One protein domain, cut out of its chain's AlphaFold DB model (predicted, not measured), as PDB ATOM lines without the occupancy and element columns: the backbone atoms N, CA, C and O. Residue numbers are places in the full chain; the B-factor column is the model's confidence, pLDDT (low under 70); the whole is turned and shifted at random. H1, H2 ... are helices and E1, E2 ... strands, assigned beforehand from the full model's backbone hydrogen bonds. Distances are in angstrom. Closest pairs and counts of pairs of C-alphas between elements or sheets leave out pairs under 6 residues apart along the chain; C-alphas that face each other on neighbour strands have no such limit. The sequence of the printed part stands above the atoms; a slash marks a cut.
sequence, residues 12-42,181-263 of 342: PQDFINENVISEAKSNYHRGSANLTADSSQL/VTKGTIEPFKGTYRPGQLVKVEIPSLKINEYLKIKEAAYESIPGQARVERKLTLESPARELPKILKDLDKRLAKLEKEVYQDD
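AT A GLANCE: This is residues 12 to 42 and 181 to 263 of the 342 residues of an uncharacterized protein of Firmicutes bacterium (UniProt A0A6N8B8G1). Picture a twisted sheet of six strands, folded over at the sharp bend of its longest strand E5 into a curled, open body, with one long helix, H1, leading away from it as an arm; residues 248 to 263, of which 248 to 259 belong to H1, stick out. E4 and E1 lie on one side of the fold, E6, E3 and E2 on the other. The printed part has 114 residues, with the order E1 E2 E3 E4 E5 E6 H1 along the chain; the sheet is mixed, in the order E1 E4 E5 E6 E3 E2, and the class is mixed, helices and strands. The whole is loose and flat, with a radius of gyration of the C-alphas of 17.6 A and spans of 56 by 44 by 22 A.

HOW THE PARTS SIT: Start at E5, residues 208 to 221, which bends by 88 degrees at residue 211. Its pairing is staggered: residues 208 to 213 pair with E4, residues 198 to 203, and residues 213 to 221 with E6, residues 228 to 235. E4 and E5 form an antiparallel hairpin, where you find N 199 and O 212 at 2.8 A, within hydrogen-bond range. E5 and E6 form another, with N 218 and O 231 at 2.9 A. E4, E5 and E6 are a meander, each strand the antiparallel neighbour of the one before. E6 is also antiparallel to E3, residues 181 to 186, at 173 degrees, with N 232 and O 186 at 2.8 A; E3, E4, E5 and E6 make a Greek key, a meander of three whose last strand is the antiparallel neighbour of the strand before the meander. Beyond E3 comes the edge strand E2, residues 34 to 38, antiparallel, with N 36 and O 183 at 2.8 A. At the other edge E1, residues 16 to 22, is parallel to E4 at 13 degrees, with N 21 and O 200 at 2.9 A. H1, residues 241 to 259, is not on the sheet, and every O i to N i+4 pair inside it is within hydrogen-bond range.

IN THESE COORDINATES: Find C-alpha 16 at (233.342, 133.688, 240.227), where E1 begins. E5 runs 29.2 A from C-alpha 208 at (227.439, 118.284, 234.981), and E6 runs 22.6 A. H1 runs 26.4 A to C-alpha 259 at (246.638, 147.725, 257.723).

THE WHOLE: The C-alphas of Gly 31 and Asp 263 are the two farthest apart, 58.9 A. Residues 43 to 180 are not printed; C-alphas 42 and 181 are 8.1 A apart across this cut. The links E1 to E2 and E3 to E4 are long. Confidence is low, under 70, at residues 12 to 14, 238 to 248 and 260 to 263.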
ATOM      1  N   PRO A  12     245.378 136.265 236.420       47.47
ATOM      2  CA  PRO A  12     244.275 135.374 236.750       47.47
ATOM      3  C   PRO A  12     244.029 135.426 238.258       47.47
ATOM      4  O   PRO A  12     244.620 134.671 239.020       47.47
ATOM      5  N   GLN A  13     243.196 136.361 238.696       53.12
ATOM      6  CA  GLN A  13     242.455 136.187 239.934       53.12
ATOM      7  C   GLN A  13     241.207 135.391 239.560       53.12
ATOM      8  O   GLN A  13     240.463 135.792 238.663       53.12
ATOM      9  N   ASP A  14     241.025 134.233 240.192       58.78
ATOM     10  CA  ASP A  14     239.852 133.391 239.979       58.78
ATOM     11  C   ASP A  14     238.621 134.129 240.537       58.78
ATOM     12  O   ASP A  14     238.311 134.064 241.725       58.78
ATOM     13  N   PHE A  15     237.952 134.911 239.691       75.81
ATOM     14  CA  PHE A  15     236.671 135.531 240.015       75.81
ATOM     15  C   PHE A  15     235.543 134.580 239.632       75.81
ATOM     16  O   PHE A  15     235.520 134.052 238.516       75.81
ATOM     17  N   ILE A  16     234.589 134.388 240.539       82.19
ATOM     18  CA  ILE A  16     233.342 133.688 240.227       82.19
ATOM     19  C   ILE A  16     232.517 134.600 239.315       82.19
ATOM     20  O   ILE A  16     232.277 135.763 239.633       82.19
ATOM     21  N   ASN A  17     232.126 134.091 238.152       87.81
ATOM     22  CA  ASN A  17     231.221 134.769 237.243       87.81
ATOM     23  C   ASN A  17     229.792 134.662 237.793       87.81
ATOM     24  O   ASN A  17     229.341 133.576 238.149       87.81
ATOM     25  N   GLU A  18     229.074 135.780 237.834       88.94
ATOM     26  CA  GLU A  18     227.691 135.835 238.325       88.94
ATOM     27  C   GLU A  18     226.708 135.069 237.424       88.94
ATOM     28  O   GLU A  18     225.637 134.647 237.863       88.94
ATOM     29  N   ASN A  19     227.058 134.871 236.149       92.06
ATOM     30  CA  ASN A  19     226.226 134.129 235.215       92.06
ATOM     31  C   ASN A  19     226.332 132.626 235.499       92.06
ATOM     32  O   ASN A  19     227.415 132.049 235.473       92.06
ATOM     33  N   VAL A  20     225.186 131.975 235.685       93.62
ATOM     34  CA  VAL A  20     225.080 130.513 235.799       93.62
ATOM     35  C   VAL A  20     224.608 129.965 234.465       93.62
ATOM     36  O   VAL A  20     223.505 130.313 234.052       93.62
ATOM     37  N   ILE A  21     225.398 129.126 233.796       94.38
ATOM     38  CA  ILE A  21     224.986 128.453 232.557       94.38
ATOM     39  C   ILE A  21     224.147 127.237 232.948       94.38
ATOM     40  O   ILE A  21     224.645 126.355 233.637       94.38
ATOM     41  N   SER A  22     222.872 127.210 232.567       95.12
ATOM     42  CA  SER A  22     221.920 126.210 233.055       95.12
ATOM     43  C   SER A  22     220.928 125.805 231.972       95.12
ATOM     44  O   SER A  22     220.349 126.662 231.299       95.12
ATOM     45  N   GLU A  23     220.702 124.498 231.836       92.19
ATOM     46  CA  GLU A  23     219.707 123.934 230.914       92.19
ATOM     47  C   GLU A  23     218.292 124.422 231.268       92.19
ATOM     48  O   GLU A  23     217.544 124.866 230.394       92.19
ATOM     49  N   ALA A  24     217.972 124.504 232.565       92.19
ATOM     50  CA  ALA A  24     216.686 125.002 233.061       92.19
ATOM     51  C   ALA A  24     216.423 126.474 232.693       92.19
ATOM     52  O   ALA A  24     215.280 126.873 232.486       92.19
ATOM     53  N   LYS A  25     217.482 127.291 232.588       91.81
ATOM     54  CA  LYS A  25     217.383 128.706 232.190       91.81
ATOM     55  C   LYS A  25     217.486 128.912 230.679       91.81
ATOM     56  O   LYS A  25     217.320 130.044 230.229       91.81
ATOM     57  N   SER A  26     217.784 127.856 229.911       91.31
ATOM     58  CA  SER A  26     217.954 127.902 228.452       91.31
ATOM     59  C   SER A  26     218.843 129.065 227.994       91.31
ATOM     60  O   SER A  26     218.522 129.786 227.052       91.31
ATOM     61  N   ASN A  27     219.952 129.303 228.701       93.12
ATOM     62  CA  ASN A  27     220.803 130.474 228.478       93.12
ATOM     63  C   ASN A  27     222.049 130.197 227.616       93.12
ATOM     64  O   ASN A  27     222.948 131.040 227.541       93.12
ATOM     65  N   TYR A  28     222.066 129.063 226.920       94.88
ATOM     66  CA  TYR A  28     223.067 128.682 225.926       94.88
ATOM     67  C   TYR A  28     222.412 128.005 224.716       94.88
ATOM     68  O   TYR A  28     221.289 127.501 224.801       94.88
ATOM     69  N   HIS A  29     223.109 127.994 223.582       93.00
ATOM     70  CA  HIS A  29     222.630 127.375 222.351       93.00
ATOM     71  C   HIS A  29     222.487 125.857 222.540       93.00
ATOM     72  O   HIS A  29     223.455 125.166 222.869       93.00
ATOM     73  N   ARG A  30     221.285 125.311 222.320       89.62
ATOM     74  CA  ARG A  30     221.043 123.863 222.414       89.62
ATOM     75  C   ARG A  30     221.949 123.124 221.421       89.62
ATOM     76  O   ARG A  30     221.996 123.488 220.253       89.62
ATOM     77  N   GLY A  31     222.674 122.111 221.894       89.50
ATOM     78  CA  GLY A  31     223.656 121.368 221.090       89.50
ATOM     79  C   GLY A  31     225.052 122.004 221.002       89.50
ATOM     80  O   GLY A  31     225.957 121.372 220.472       89.50
ATOM     81  N   SER A  32     225.268 123.205 221.552       92.75
ATOM     82  CA  SER A  32     226.614 123.807 221.621       92.75
ATOM     83  C   SER A  32     227.477 123.267 222.766       92.75
ATOM     84  O   SER A  32     228.690 123.463 222.758       92.75
ATOM     85  N   ALA A  33     226.858 122.611 223.754       93.69
ATOM     86  CA  ALA A  33     227.529 122.055 224.924       93.69
ATOM     87  C   ALA A  33     228.261 120.756 224.561       93.69
ATOM     88  O   ALA A  33     227.734 119.659 224.730       93.69
ATOM     89  N   ASN A  34     229.489 120.894 224.067       94.81
ATOM     90  CA  ASN A  34     230.386 119.785 223.767       94.81
ATOM     91  C   ASN A  34     231.367 119.621 224.925       94.81
ATOM     92  O   ASN A  34     232.544 119.955 224.792       94.81
ATOM     93  N   LEU A  35     230.858 119.191 226.082       93.25
ATOM     94  CA  LEU A  35     231.649 118.926 227.282       93.25
ATOM     95  C   LEU A  35     231.863 117.418 227.420       93.25
ATOM     96  O   LEU A  35     230.902 116.653 227.437       93.25
ATOM     97  N   THR A  36     233.119 116.999 227.524       91.50
ATOM     98  CA  THR A  36     233.516 115.607 227.722       91.50
ATOM     99  C   THR A  36     234.192 115.447 229.079       91.50
ATOM    100  O   THR A  36     235.059 116.237 229.460       91.50
ATOM    101  N   ALA A  37     233.780 114.420 229.818       89.94
ATOM    102  CA  ALA A  37     234.422 114.020 231.061       89.94
ATOM    103  C   ALA A  37     235.631 113.129 230.737       89.94
ATOM    104  O   ALA A  37     235.485 112.083 230.109       89.94
ATOM    105  N   ASP A  38     236.822 113.556 231.142       89.88
ATOM    106  CA  ASP A  38     238.055 112.782 231.028       89.88
ATOM    107  C   ASP A  38     238.301 112.020 232.337       89.88
ATOM    108  O   ASP A  38     238.631 112.611 233.370       89.88
ATOM    109  N   SER A  39     238.107 110.701 232.297       90.75
ATOM    110  CA  SER A  39     238.304 109.793 233.431       90.75
ATOM    111  C   SER A  39     239.707 109.181 233.484       90.75
ATOM    112  O   SER A  39     239.959 108.341 234.341       90.75
ATOM    113  N   SER A  40     240.638 109.585 232.610       89.94
ATOM    114  CA  SER A  40     241.992 109.005 232.561       89.94
ATOM    115  C   SER A  40     242.797 109.187 233.853       89.94
ATOM    116  O   SER A  40     243.740 108.440 234.100       89.94
ATOM    117  N   GLN A  41     242.427 110.175 234.670       90.00
ATOM    118  CA  GLN A  41     243.052 110.486 235.959       90.00
ATOM    119  C   GLN A  41     242.111 110.244 237.148       90.00
ATOM    120  O   GLN A  41     242.386 110.732 238.241       90.00
ATOM    121  N   LEU A  42     240.975 109.570 236.937       93.44
ATOM    122  CA  LEU A  42     240.003 109.314 237.995       93.44
ATOM    123  C   LEU A  42     240.564 108.284 238.983       93.44
ATOM    124  O   LEU A  42     240.974 107.198 238.584       93.44
ATOM    125  N   VAL A 181     237.899 114.981 234.919       90.62
ATOM    126  CA  VAL A 181     238.187 116.344 234.473       90.62
ATOM    127  C   VAL A 181     237.266 116.666 233.304       90.62
ATOM    128  O   VAL A 181     237.431 116.135 232.210       90.62
ATOM    129  N   THR A 182     236.306 117.557 233.508       92.62
ATOM    130  CA  THR A 182     235.401 118.012 232.451       92.62
ATOM    131  C   THR A 182     236.118 119.030 231.570       92.62
ATOM    132  O   THR A 182     236.665 120.014 232.067       92.62
ATOM    133  N   LYS A 183     236.130 118.831 230.249       93.81
ATOM    134  CA  LYS A 183     236.697 119.781 229.276       93.81
ATOM    135  C   LYS A 183     235.762 119.941 228.096       93.81
ATOM    136  O   LYS A 183     235.071 119.002 227.727       93.81
ATOM    137  N   GLY A 184     235.767 121.109 227.465       94.94
ATOM    138  CA  GLY A 184     235.061 121.269 226.200       94.94
ATOM    139  C   GLY A 184     234.629 122.689 225.903       94.94
ATOM    140  O   GLY A 184     235.243 123.644 226.380       94.94
ATOM    141  N   THR A 185     233.581 122.827 225.095       96.62
ATOM    142  CA  THR A 185     233.083 124.130 224.644       96.62
ATOM    143  C   THR A 185     231.590 124.309 224.887       96.62
ATOM    144  O   THR A 185     230.834 123.341 224.955       96.62
ATOM    145  N   ILE A 186     231.169 125.565 225.046       96.88
ATOM    146  CA  ILE A 186     229.757 125.947 225.158       96.88
ATOM    147  C   ILE A 186     229.525 127.362 224.622       96.88
ATOM    148  O   ILE A 186     230.400 128.225 224.735       96.88
ATOM    149  N   GLU A 187     228.340 127.618 224.066       96.56
ATOM    150  CA  GLU A 187     227.992 128.911 223.470       96.56
ATOM    151  C   GLU A 187     226.820 129.572 224.223       96.56
ATOM    152  O   GLU A 187     225.660 129.210 224.013       96.56
ATOM    153  N   PRO A 188     227.078 130.519 225.147       95.62
ATOM    154  CA  PRO A 188     226.032 131.207 225.905       95.62
ATOM    155  C   PRO A 188     225.382 132.369 225.132       95.62
ATOM    156  O   PRO A 188     226.049 133.135 224.432       95.62
ATOM    157  N   PHE A 189     224.080 132.593 225.339       93.06
ATOM    158  CA  PHE A 189     223.327 133.656 224.650       93.06
ATOM    159  C   PHE A 189     223.638 135.072 225.149       93.06
ATOM    160  O   PHE A 189     223.530 136.045 224.397       93.06
ATOM    161  N   LYS A 190     223.942 135.215 226.441       92.00
ATOM    162  CA  LYS A 190     224.139 136.497 227.136       92.00
ATOM    163  C   LYS A 190     225.244 136.357 228.178       92.00
ATOM    164  O   LYS A 190     225.603 135.248 228.548       92.00
ATOM    165  N   GLY A 191     225.747 137.491 228.655       90.62
ATOM    166  CA  GLY A 191     226.770 137.551 229.695       90.62
ATOM    167  C   GLY A 191     228.119 138.048 229.184       90.62
ATOM    168  O   GLY A 191     228.378 138.124 227.975       90.62
ATOM    169  N   THR A 192     228.965 138.411 230.142       91.50
ATOM    170  CA  THR A 192     230.359 138.785 229.919       91.50
ATOM    171  C   THR A 192     231.229 137.799 230.679       91.50
ATOM    172  O   THR A 192     231.151 137.671 231.898       91.50
ATOM    173  N   TYR A 193     232.055 137.099 229.925       92.94
ATOM    174  CA  TYR A 193     232.926 136.022 230.353       92.94
ATOM    175  C   TYR A 193     234.377 136.423 230.126       92.94
ATOM    176  O   TYR A 193     234.763 136.829 229.026       92.94
ATOM    177  N   ARG A 194     235.196 136.327 231.165       91.56
ATOM    178  CA  ARG A 194     236.627 136.608 231.067       91.56
ATOM    179  C   ARG A 194     237.407 135.313 231.278       91.56
ATOM    180  O   ARG A 194     237.072 134.568 232.201       91.56
ATOM    181  N   PRO A 195     238.447 135.045 230.467       90.94
ATOM    182  CA  PRO A 195     239.379 133.963 230.747       90.94
ATOM    183  C   PRO A 195     239.902 134.046 232.185       90.94
ATOM    184  O   PRO A 195     240.182 135.131 232.693       90.94
ATOM    185  N   GLY A 196     240.003 132.899 232.845       85.62
ATOM    186  CA  GLY A 196     240.387 132.778 234.248       85.62
ATOM    187  C   GLY A 196     239.219 132.747 235.236       85.62
ATOM    188  O   GLY A 196     239.422 132.290 236.354       85.62
ATOM    189  N   GLN A 197     238.010 133.169 234.851       88.12
ATOM    190  CA  GLN A 197     236.847 133.125 235.743       88.12
ATOM    191  C   GLN A 197     236.318 131.704 235.948       88.12
ATOM    192  O   GLN A 197     236.449 130.853 235.068       88.12
ATOM    193  N   LEU A 198     235.671 131.474 237.090       90.81
ATOM    194  CA  LEU A 198     234.889 130.269 237.358       90.81
ATOM    195  C   LEU A 198     233.424 130.535 237.016       90.81
ATOM    196  O   LEU A 198     232.847 131.498 237.507       90.81
ATOM    197  N   VAL A 199     232.812 129.691 236.196       93.56
ATOM    198  CA  VAL A 199     231.398 129.777 235.828       93.56
ATOM    199  C   VAL A 199     230.679 128.524 236.306       93.56
ATOM    200  O   VAL A 199     231.167 127.414 236.099       93.56
ATOM    201  N   LYS A 200     229.532 128.688 236.969       94.25
ATOM    202  CA  LYS A 200     228.705 127.544 237.360       94.25
ATOM    203  C   LYS A 200     228.003 126.992 236.121       94.25
ATOM    204  O   LYS A 200     227.329 127.752 235.421       94.25
ATOM    205  N   VAL A 201     228.165 125.698 235.864       95.00
ATOM    206  CA  VAL A 201     227.546 124.990 234.739       95.00
ATOM    207  C   VAL A 201     226.644 123.886 235.276       95.00
ATOM    208  O   VAL A 201     227.100 122.996 235.987       95.00
ATOM    209  N   GLU A 202     225.361 123.970 234.934       95.38
ATOM    210  CA  GLU A 202     224.288 123.074 235.361       95.38
ATOM    211  C   GLU A 202     223.623 122.461 234.121       95.38
ATOM    212  O   GLU A 202     222.667 123.007 233.562       95.38
ATOM    213  N   ILE A 203     224.146 121.326 233.664       93.62
ATOM    214  CA  ILE A 203     223.639 120.585 232.504       93.62
ATOM    215  C   ILE A 203     223.334 119.151 232.961       93.62
ATOM    216  O   ILE A 203     224.196 118.269 232.862       93.62
ATOM    217  N   PRO A 204     222.123 118.901 233.505       91.62
ATOM    218  CA  PRO A 204     221.737 117.594 234.037       91.62
ATOM    219  C   PRO A 204     221.804 116.475 232.996       91.62
ATOM    220  O   PRO A 204     222.181 115.357 233.335       91.62
ATOM    221  N   SER A 205     221.508 116.782 231.728       90.88
ATOM    222  CA  SER A 205     221.602 115.829 230.614       90.88
ATOM    223  C   SER A 205     223.013 115.257 230.411       90.88
ATOM    224  O   SER A 205     223.149 114.136 229.931       90.88
ATOM    225  N   LEU A 206     224.053 115.985 230.834       88.50
ATOM    226  CA  LEU A 206     225.453 115.547 230.811       88.50
ATOM    227  C   LEU A 206     225.980 115.146 232.200       88.50
ATOM    228  O   LEU A 206     227.168 114.875 232.338       88.50
ATOM    229  N   LYS A 207     225.124 115.125 233.233       88.50
ATOM    230  CA  LYS A 207     225.505 114.955 234.649       88.50
ATOM    231  C   LYS A 207     226.540 115.985 235.140       88.50
ATOM    232  O   LYS A 207     227.345 115.692 236.019       88.50
ATOM    233  N   ILE A 208     226.512 117.207 234.602       89.19
ATOM    234  CA  ILE A 208     227.439 118.284 234.981       89.19
ATOM    235  C   ILE A 208     226.713 119.276 235.892       89.19
ATOM    236  O   ILE A 208     225.740 119.912 235.487       89.19
ATOM    237  N   ASN A 209     227.196 119.422 237.125       90.25
ATOM    238  CA  ASN A 209     226.755 120.442 238.079       90.25
ATOM    239  C   ASN A 209     227.955 120.918 238.906       90.25
ATOM    240  O   ASN A 209     228.130 120.549 240.067       90.25
ATOM    241  N   GLU A 210     228.835 121.689 238.273       90.62
ATOM    242  CA  GLU A 210     230.087 122.134 238.885       90.62
ATOM    243  C   GLU A 210     230.517 123.519 238.390       90.62
ATOM    244  O   GLU A 210     229.957 124.087 237.449       90.62
ATOM    245  N   TYR A 211     231.523 124.088 239.055       91.06
ATOM    246  CA  TYR A 211     232.188 125.299 238.589       91.06
ATOM    247  C   TYR A 211     233.303 124.924 237.619       91.06
ATOM    248  O   TYR A 211     234.248 124.238 238.000       91.06
ATOM    249  N   LEU A 212     233.221 125.424 236.388       92.38
ATOM    250  CA  LEU A 212     234.248 125.243 235.368       92.38
ATOM    251  C   LEU A 212     235.033 126.538 235.172       92.38
ATOM    252  O   LEU A 212     234.482 127.637 235.220       92.38
ATOM    253  N   LYS A 213     236.336 126.419 234.933       92.12
ATOM    254  CA  LYS A 213     237.206 127.547 234.621       92.12
ATOM    255  C   LYS A 213     237.130 127.875 233.138       92.12
ATOM    256  O   LYS A 213     237.281 127.006 232.283       92.12
ATOM    257  N   ILE A 214     236.958 129.155 232.834       92.88
ATOM    258  CA  ILE A 214     236.971 129.667 231.467       92.88
ATOM    259  C   ILE A 214     238.425 129.760 231.010       92.88
ATOM    260  O   ILE A 214     239.167 130.628 231.466       92.88
ATOM    261  N   LYS A 215     238.850 128.870 230.112       91.81
ATOM    262  CA  LYS A 215     240.176 128.940 229.483       91.81
ATOM    263  C   LYS A 215     240.247 130.038 228.441       91.81
ATOM    264  O   LYS A 215     241.208 130.798 228.400       91.81
ATOM    265  N   GLU A 216     239.216 130.107 227.616       93.12
ATOM    266  CA  GLU A 216     239.138 131.016 226.485       93.12
ATOM    267  C   GLU A 216     237.699 131.502 226.332       93.12
ATOM    268  O   GLU A 216     236.750 130.743 226.544       93.12
ATOM    269  N   ALA A 217     237.546 132.776 225.981       94.25
ATOM    270  CA  ALA A 217     236.266 133.378 225.644       94.25
ATOM    271  C   ALA A 217     236.423 134.125 224.317       94.25
ATOM    272  O   ALA A 217     237.113 135.144 224.252       94.25
ATOM    273  N   ALA A 218     235.790 133.609 223.267       93.50
ATOM    274  CA  ALA A 218     235.748 134.231 221.954       93.50
ATOM    275  C   ALA A 218     234.427 134.991 221.778       93.50
ATOM    276  O   ALA A 218     233.352 134.469 222.083       93.50
ATOM    277  N   TYR A 219     234.530 136.222 221.277       92.94
ATOM    278  CA  TYR A 219     233.402 137.092 220.960       92.94
ATOM    279  C   TYR A 219     233.438 137.428 219.476       92.94
ATOM    280  O   TYR A 219     234.416 138.005 218.994       92.94
ATOM    281  N   GLU A 220     232.376 137.086 218.760       90.50
ATOM    282  CA  GLU A 220     232.226 137.392 217.343       90.50
ATOM    283  C   GLU A 220     231.029 138.318 217.138       90.50
ATOM    284  O   GLU A 220     229.894 137.990 217.480       90.50
ATOM    285  N   SER A 221     231.285 139.521 216.625       88.12
ATOM    286  CA  SER A 221     230.231 140.456 216.236       88.12
ATOM    287  C   SER A 221     229.853 140.216 214.780       88.12
ATOM    288  O   SER A 221     230.710 140.343 213.902       88.12
ATOM    289  N   ILE A 222     228.579 139.944 214.514       84.25
ATOM    290  CA  ILE A 222     228.076 139.813 213.147       84.25
ATOM    291  C   ILE A 222     227.757 141.220 212.612       84.25
ATOM    292  O   ILE A 222     226.943 141.925 213.219       84.25
ATOM    293  N   PRO A 223     228.362 141.665 211.493       85.38
ATOM    294  CA  PRO A 223     228.068 142.974 210.916       85.38
ATOM    295  C   PRO A 223     226.570 143.155 210.644       85.38
ATOM    296  O   PRO A 223     225.924 142.288 210.062       85.38
ATOM    297  N   GLY A 224     226.012 144.290 211.066       83.56
ATOM    298  CA  GLY A 224     224.592 144.607 210.869       83.56
ATOM    299  C   GLY A 224     223.634 143.955 211.872       83.56
ATOM    300  O   GLY A 224     222.436 144.226 211.813       83.56
ATOM    301  N   GLN A 225     224.124 143.154 212.823       81.81
ATOM    302  CA  GLN A 225     223.317 142.632 213.926       81.81
ATOM    303  C   GLN A 225     223.847 143.136 215.270       81.81
ATOM    304  O   GLN A 225     225.043 143.113 215.535       81.81
ATOM    305  N   ALA A 226     222.948 143.511 216.182       78.94
ATOM    306  CA  ALA A 226     223.302 143.822 217.575       78.94
ATOM    307  C   ALA A 226     223.645 142.561 218.406       78.94
ATOM    308  O   ALA A 226     223.658 142.598 219.637       78.94
ATOM    309  N   ARG A 227     223.856 141.418 217.742       79.06
ATOM    310  CA  ARG A 227     224.128 140.123 218.364       79.06
ATOM    311  C   ARG A 227     225.630 139.865 218.372       79.06
ATOM    312  O   ARG A 227     226.325 140.122 217.394       79.06
ATOM    313  N   VAL A 228     226.102 139.343 219.499       85.19
ATOM    314  CA  VAL A 228     227.479 138.888 219.684       85.19
ATOM    315  C   VAL A 228     227.411 137.394 219.940       85.19
ATOM    316  O   VAL A 228     226.809 136.978 220.932       85.19
ATOM    317  N   GLU A 229     227.986 136.598 219.049       88.81
ATOM    318  CA  GLU A 229     228.182 135.172 219.284       88.81
ATOM    319  C   GLU A 229     229.311 134.996 220.295       88.81
ATOM    320  O   GLU A 229     230.331 135.692 220.257       88.81
ATOM    321  N   ARG A 230     229.090 134.105 221.260       92.31
ATOM    322  CA  ARG A 230     230.018 133.856 222.361       92.31
ATOM    323  C   ARG A 230     230.349 132.386 222.358       92.31
ATOM    324  O   ARG A 230     229.441 131.569 222.438       92.31
ATOM    325  N   LYS A 231     231.635 132.066 222.339       95.12
ATOM    326  CA  LYS A 231     232.121 130.696 222.464       95.12
ATOM    327  C   LYS A 231     233.096 130.615 223.621       95.12
ATOM    328  O   LYS A 231     234.071 131.365 223.670       95.12
ATOM    329  N   LEU A 232     232.804 129.731 224.565       94.44
ATOM    330  CA  LEU A 232     233.621 129.503 225.747       94.44
ATOM    331  C   LEU A 232     234.300 128.148 225.640       94.44
ATOM    332  O   LEU A 232     233.643 127.157 225.332       94.44
ATOM    333  N   THR A 233     235.588 128.109 225.965       95.00
ATOM    334  CA  THR A 233     236.316 126.867 226.228       95.00
ATOM    335  C   THR A 233     236.436 126.711 227.738       95.00
ATOM    336  O   THR A 233     236.993 127.580 228.413       95.00
ATOM    337  N   LEU A 234     235.896 125.618 228.267       93.19
ATOM    338  CA  LEU A 234     235.789 125.335 229.692       93.19
ATOM    339  C   LEU A 234     236.658 124.135 230.071       93.19
ATOM    340  O   LEU A 234     236.811 123.188 229.301       93.19
ATOM    341  N   GLU A 235     237.216 124.173 231.274       91.94
ATOM    342  CA  GLU A 235     237.899 123.040 231.898       91.94
ATOM    343  C   GLU A 235     237.588 123.031 233.400       91.94
ATOM    344  O   GLU A 235     237.533 124.098 234.016       91.94
ATOM    345  N   SER A 236     237.401 121.856 234.008       88.38
ATOM    346  CA  SER A 236     237.326 121.728 235.465       88.38
ATOM    347  C   SER A 236     238.577 122.366 236.052       88.38
ATOM    348  O   SER A 236     239.678 122.016 235.627       88.38
ATOM    349  N   PRO A 237     238.453 123.322 236.988       79.38
ATOM    350  CA  PRO A 237     239.604 124.045 237.497       79.38
ATOM    351  C   PRO A 237     240.663 123.035 237.920       79.38
ATOM    352  O   PRO A 237     240.413 122.206 238.798       79.38
ATOM    353  N   ALA A 238     241.833 123.081 237.266       64.12
ATOM    354  CA  ALA A 238     242.988 122.346 237.744       64.12
ATOM    355  C   ALA A 238     243.103 122.703 239.223       64.12
ATOM    356  O   ALA A 238     243.212 123.885 239.563       64.12
ATOM    357  N   ARG A 239     242.960 121.704 240.098       60.03
ATOM    358  CA  ARG A 239     242.943 121.901 241.550       60.03
ATOM    359  C   ARG A 239     244.370 122.186 242.018       60.03
ATOM    360  O   ARG A 239     244.965 121.430 242.779       60.03
ATOM    361  N   GLU A 240     244.958 123.267 241.516       54.78
ATOM    362  CA  GLU A 240     246.216 123.842 241.968       54.78
ATOM    363  C   GLU A 240     245.960 124.590 243.283       54.78
ATOM    364  O   GLU A 240     246.223 125.784 243.408       54.78
ATOM    365  N   LEU A 241     245.459 123.865 244.291       51.34
ATOM    366  CA  LEU A 241     245.388 124.317 245.682       51.34
ATOM    367  C   LEU A 241     246.688 125.006 246.138       51.34
ATOM    368  O   LEU A 241     246.588 126.062 246.754       51.34
ATOM    369  N   PRO A 242     247.903 124.536 245.773       52.34
ATOM    370  CA  PRO A 242     249.139 125.226 246.143       52.34
ATOM    371  C   PRO A 242     249.255 126.641 245.566       52.34
ATOM    372  O   PRO A 242     249.824 127.527 246.198       52.34
ATOM    373  N   LYS A 243     248.714 126.881 244.368       56.03
ATOM    374  CA  LYS A 243     248.743 128.199 243.724       56.03
ATOM    375  C   LYS A 243     247.699 129.133 244.322       56.03
ATOM    376  O   LYS A 243     247.991 130.312 244.493       56.03
ATOM    377  N   ILE A 244     246.534 128.594 244.687       54.09
ATOM    378  CA  ILE A 244     245.471 129.320 245.392       54.09
ATOM    379  C   ILE A 244     245.942 129.721 246.798       54.09
ATOM    380  O   ILE A 244     245.842 130.890 247.153       54.09
ATOM    381  N   LEU A 245     246.538 128.798 247.562       58.09
ATOM    382  CA  LEU A 245     247.103 129.079 248.890       58.09
ATOM    383  C   LEU A 245     248.225 130.121 248.816       58.09
ATOM    384  O   LEU A 245     248.215 131.096 249.555       58.09
ATOM    385  N   LYS A 246     249.125 129.999 247.833       69.50
ATOM    386  CA  LYS A 246     250.187 130.988 247.601       69.50
ATOM    387  C   LYS A 246     249.653 132.370 247.201       69.50
ATOM    388  O   LYS A 246     250.325 133.370 247.449       69.50
ATOM    389  N   ASP A 247     248.491 132.451 246.548       63.19
ATOM    390  CA  ASP A 247     247.840 133.733 246.242       63.19
ATOM    391  C   ASP A 247     247.137 134.315 247.477       63.19
ATOM    392  O   ASP A 247     247.191 135.526 247.691       63.19
ATOM    393  N   LEU A 248     246.546 133.470 248.331       64.44
ATOM    394  CA  LEU A 248     245.952 133.879 249.607       64.44
ATOM    395  C   LEU A 248     247.001 134.401 250.596       64.44
ATOM    396  O   LEU A 248     246.802 135.485 251.136       64.44
ATOM    397  N   ASP A 249     248.144 133.727 250.745       72.06
ATOM    398  CA  ASP A 249     249.255 134.202 251.586       72.06
ATOM    399  C   ASP A 249     249.763 135.571 251.124       72.06
ATOM    400  O   ASP A 249     250.008 136.473 251.922       72.06
ATOM    401  N   LYS A 250     249.866 135.774 249.803       77.94
ATOM    402  CA  LYS A 250     250.243 137.075 249.236       77.94
ATOM    403  C   LYS A 250     249.202 138.156 249.506       77.94
ATOM    404  O   LYS A 250     249.578 139.313 249.685       77.94
ATOM    405  N   ARG A 251     247.911 137.813 249.494       72.88
ATOM    406  CA  ARG A 251     246.826 138.753 249.807       72.88
ATOM    407  C   ARG A 251     246.798 139.097 251.289       72.88
ATOM    408  O   ARG A 251     246.670 140.275 251.594       72.88
ATOM    409  N   LEU A 252     246.976 138.119 252.174       73.19
ATOM    410  CA  LEU A 252     247.106 138.340 253.614       73.19
ATOM    411  C   LEU A 252     248.305 139.235 253.919       73.19
ATOM    412  O   LEU A 252     248.124 140.273 254.533       73.19
ATOM    413  N   ALA A 253     249.484 138.936 253.369       77.88
ATOM    414  CA  ALA A 253     250.668 139.775 253.555       77.88
ATOM    415  C   ALA A 253     250.484 141.206 253.008       77.88
ATOM    416  O   ALA A 253     251.033 142.164 253.550       77.88
ATOM    417  N   LYS A 254     249.713 141.374 251.924       81.88
ATOM    418  CA  LYS A 254     249.373 142.693 251.372       81.88
ATOM    419  C   LYS A 254     248.382 143.445 252.262       81.88
ATOM    420  O   LYS A 254     248.594 144.627 252.482       81.88
ATOM    421  N   LEU A 255     247.355 142.769 252.777       76.25
ATOM    422  CA  LEU A 255     246.382 143.339 253.711       76.25
ATOM    423  C   LEU A 255     247.029 143.697 255.045       76.25
ATOM    424  O   LEU A 255     246.791 144.782 255.544       76.25
ATOM    425  N   GLU A 256     247.892 142.840 255.590       76.12
ATOM    426  CA  GLU A 256     248.699 143.168 256.765       76.12
ATOM    427  C   GLU A 256     249.536 144.410 256.485       76.12
ATOM    428  O   GLU A 256     249.488 145.366 257.245       76.12
ATOM    429  N   LYS A 257     250.245 144.460 255.353       78.88
ATOM    430  CA  LYS A 257     251.028 145.643 254.996       78.88
ATOM    431  C   LYS A 257     250.170 146.902 254.826       78.88
ATOM    432  O   LYS A 257     250.635 147.964 255.203       78.88
ATOM    433  N   GLU A 258     248.966 146.798 254.272       81.19
ATOM    434  CA  GLU A 258     248.033 147.923 254.110       81.19
ATOM    435  C   GLU A 258     247.425 148.368 255.450       81.19
ATOM    436  O   GLU A 258     247.291 149.564 255.674       81.19
ATOM    437  N   VAL A 259     247.134 147.439 256.363       75.00
ATOM    438  CA  VAL A 259     246.638 147.725 257.723       75.00
ATOM    439  C   VAL A 259     247.745 148.300 258.616       75.00
ATOM    440  O   VAL A 259     247.482 149.170 259.436       75.00
ATOM    441  N   TYR A 260     248.993 147.855 258.451       62.72
ATOM    442  CA  TYR A 260     250.154 148.352 259.202       62.72
ATOM    443  C   TYR A 260     250.854 149.552 258.536       62.72
ATOM    444  O   TYR A 260     251.882 150.002 259.037       62.72
ATOM    445  N   GLN A 261     250.336 150.054 257.410       57.69
ATOM    446  CA  GLN A 261     250.792 151.294 256.772       57.69
ATOM    447  C   GLN A 261     249.978 152.526 257.189       57.69
ATOM    448  O   GLN A 261     250.198 153.592 256.619       57.69
ATOM    449  N   ASP A 262     249.097 152.422 258.189       48.06
ATOM    450  CA  ASP A 262     248.639 153.622 258.889       48.06
ATOM    451  C   ASP A 262     249.849 154.268 259.581       48.06
ATOM    452  O   ASP A 262     250.476 153.679 260.464       48.06
ATOM    453  N   ASP A 263     250.182 155.488 259.158       49.56
ATOM    454  CA  ASP A 263     251.266 156.347 259.656       49.56
ATOM    455  C   ASP A 263     251.068 156.797 261.129       49.56
ATOM    456  O   ASP A 263     251.665 157.772 261.593       49.56
TER     457      ASP A 263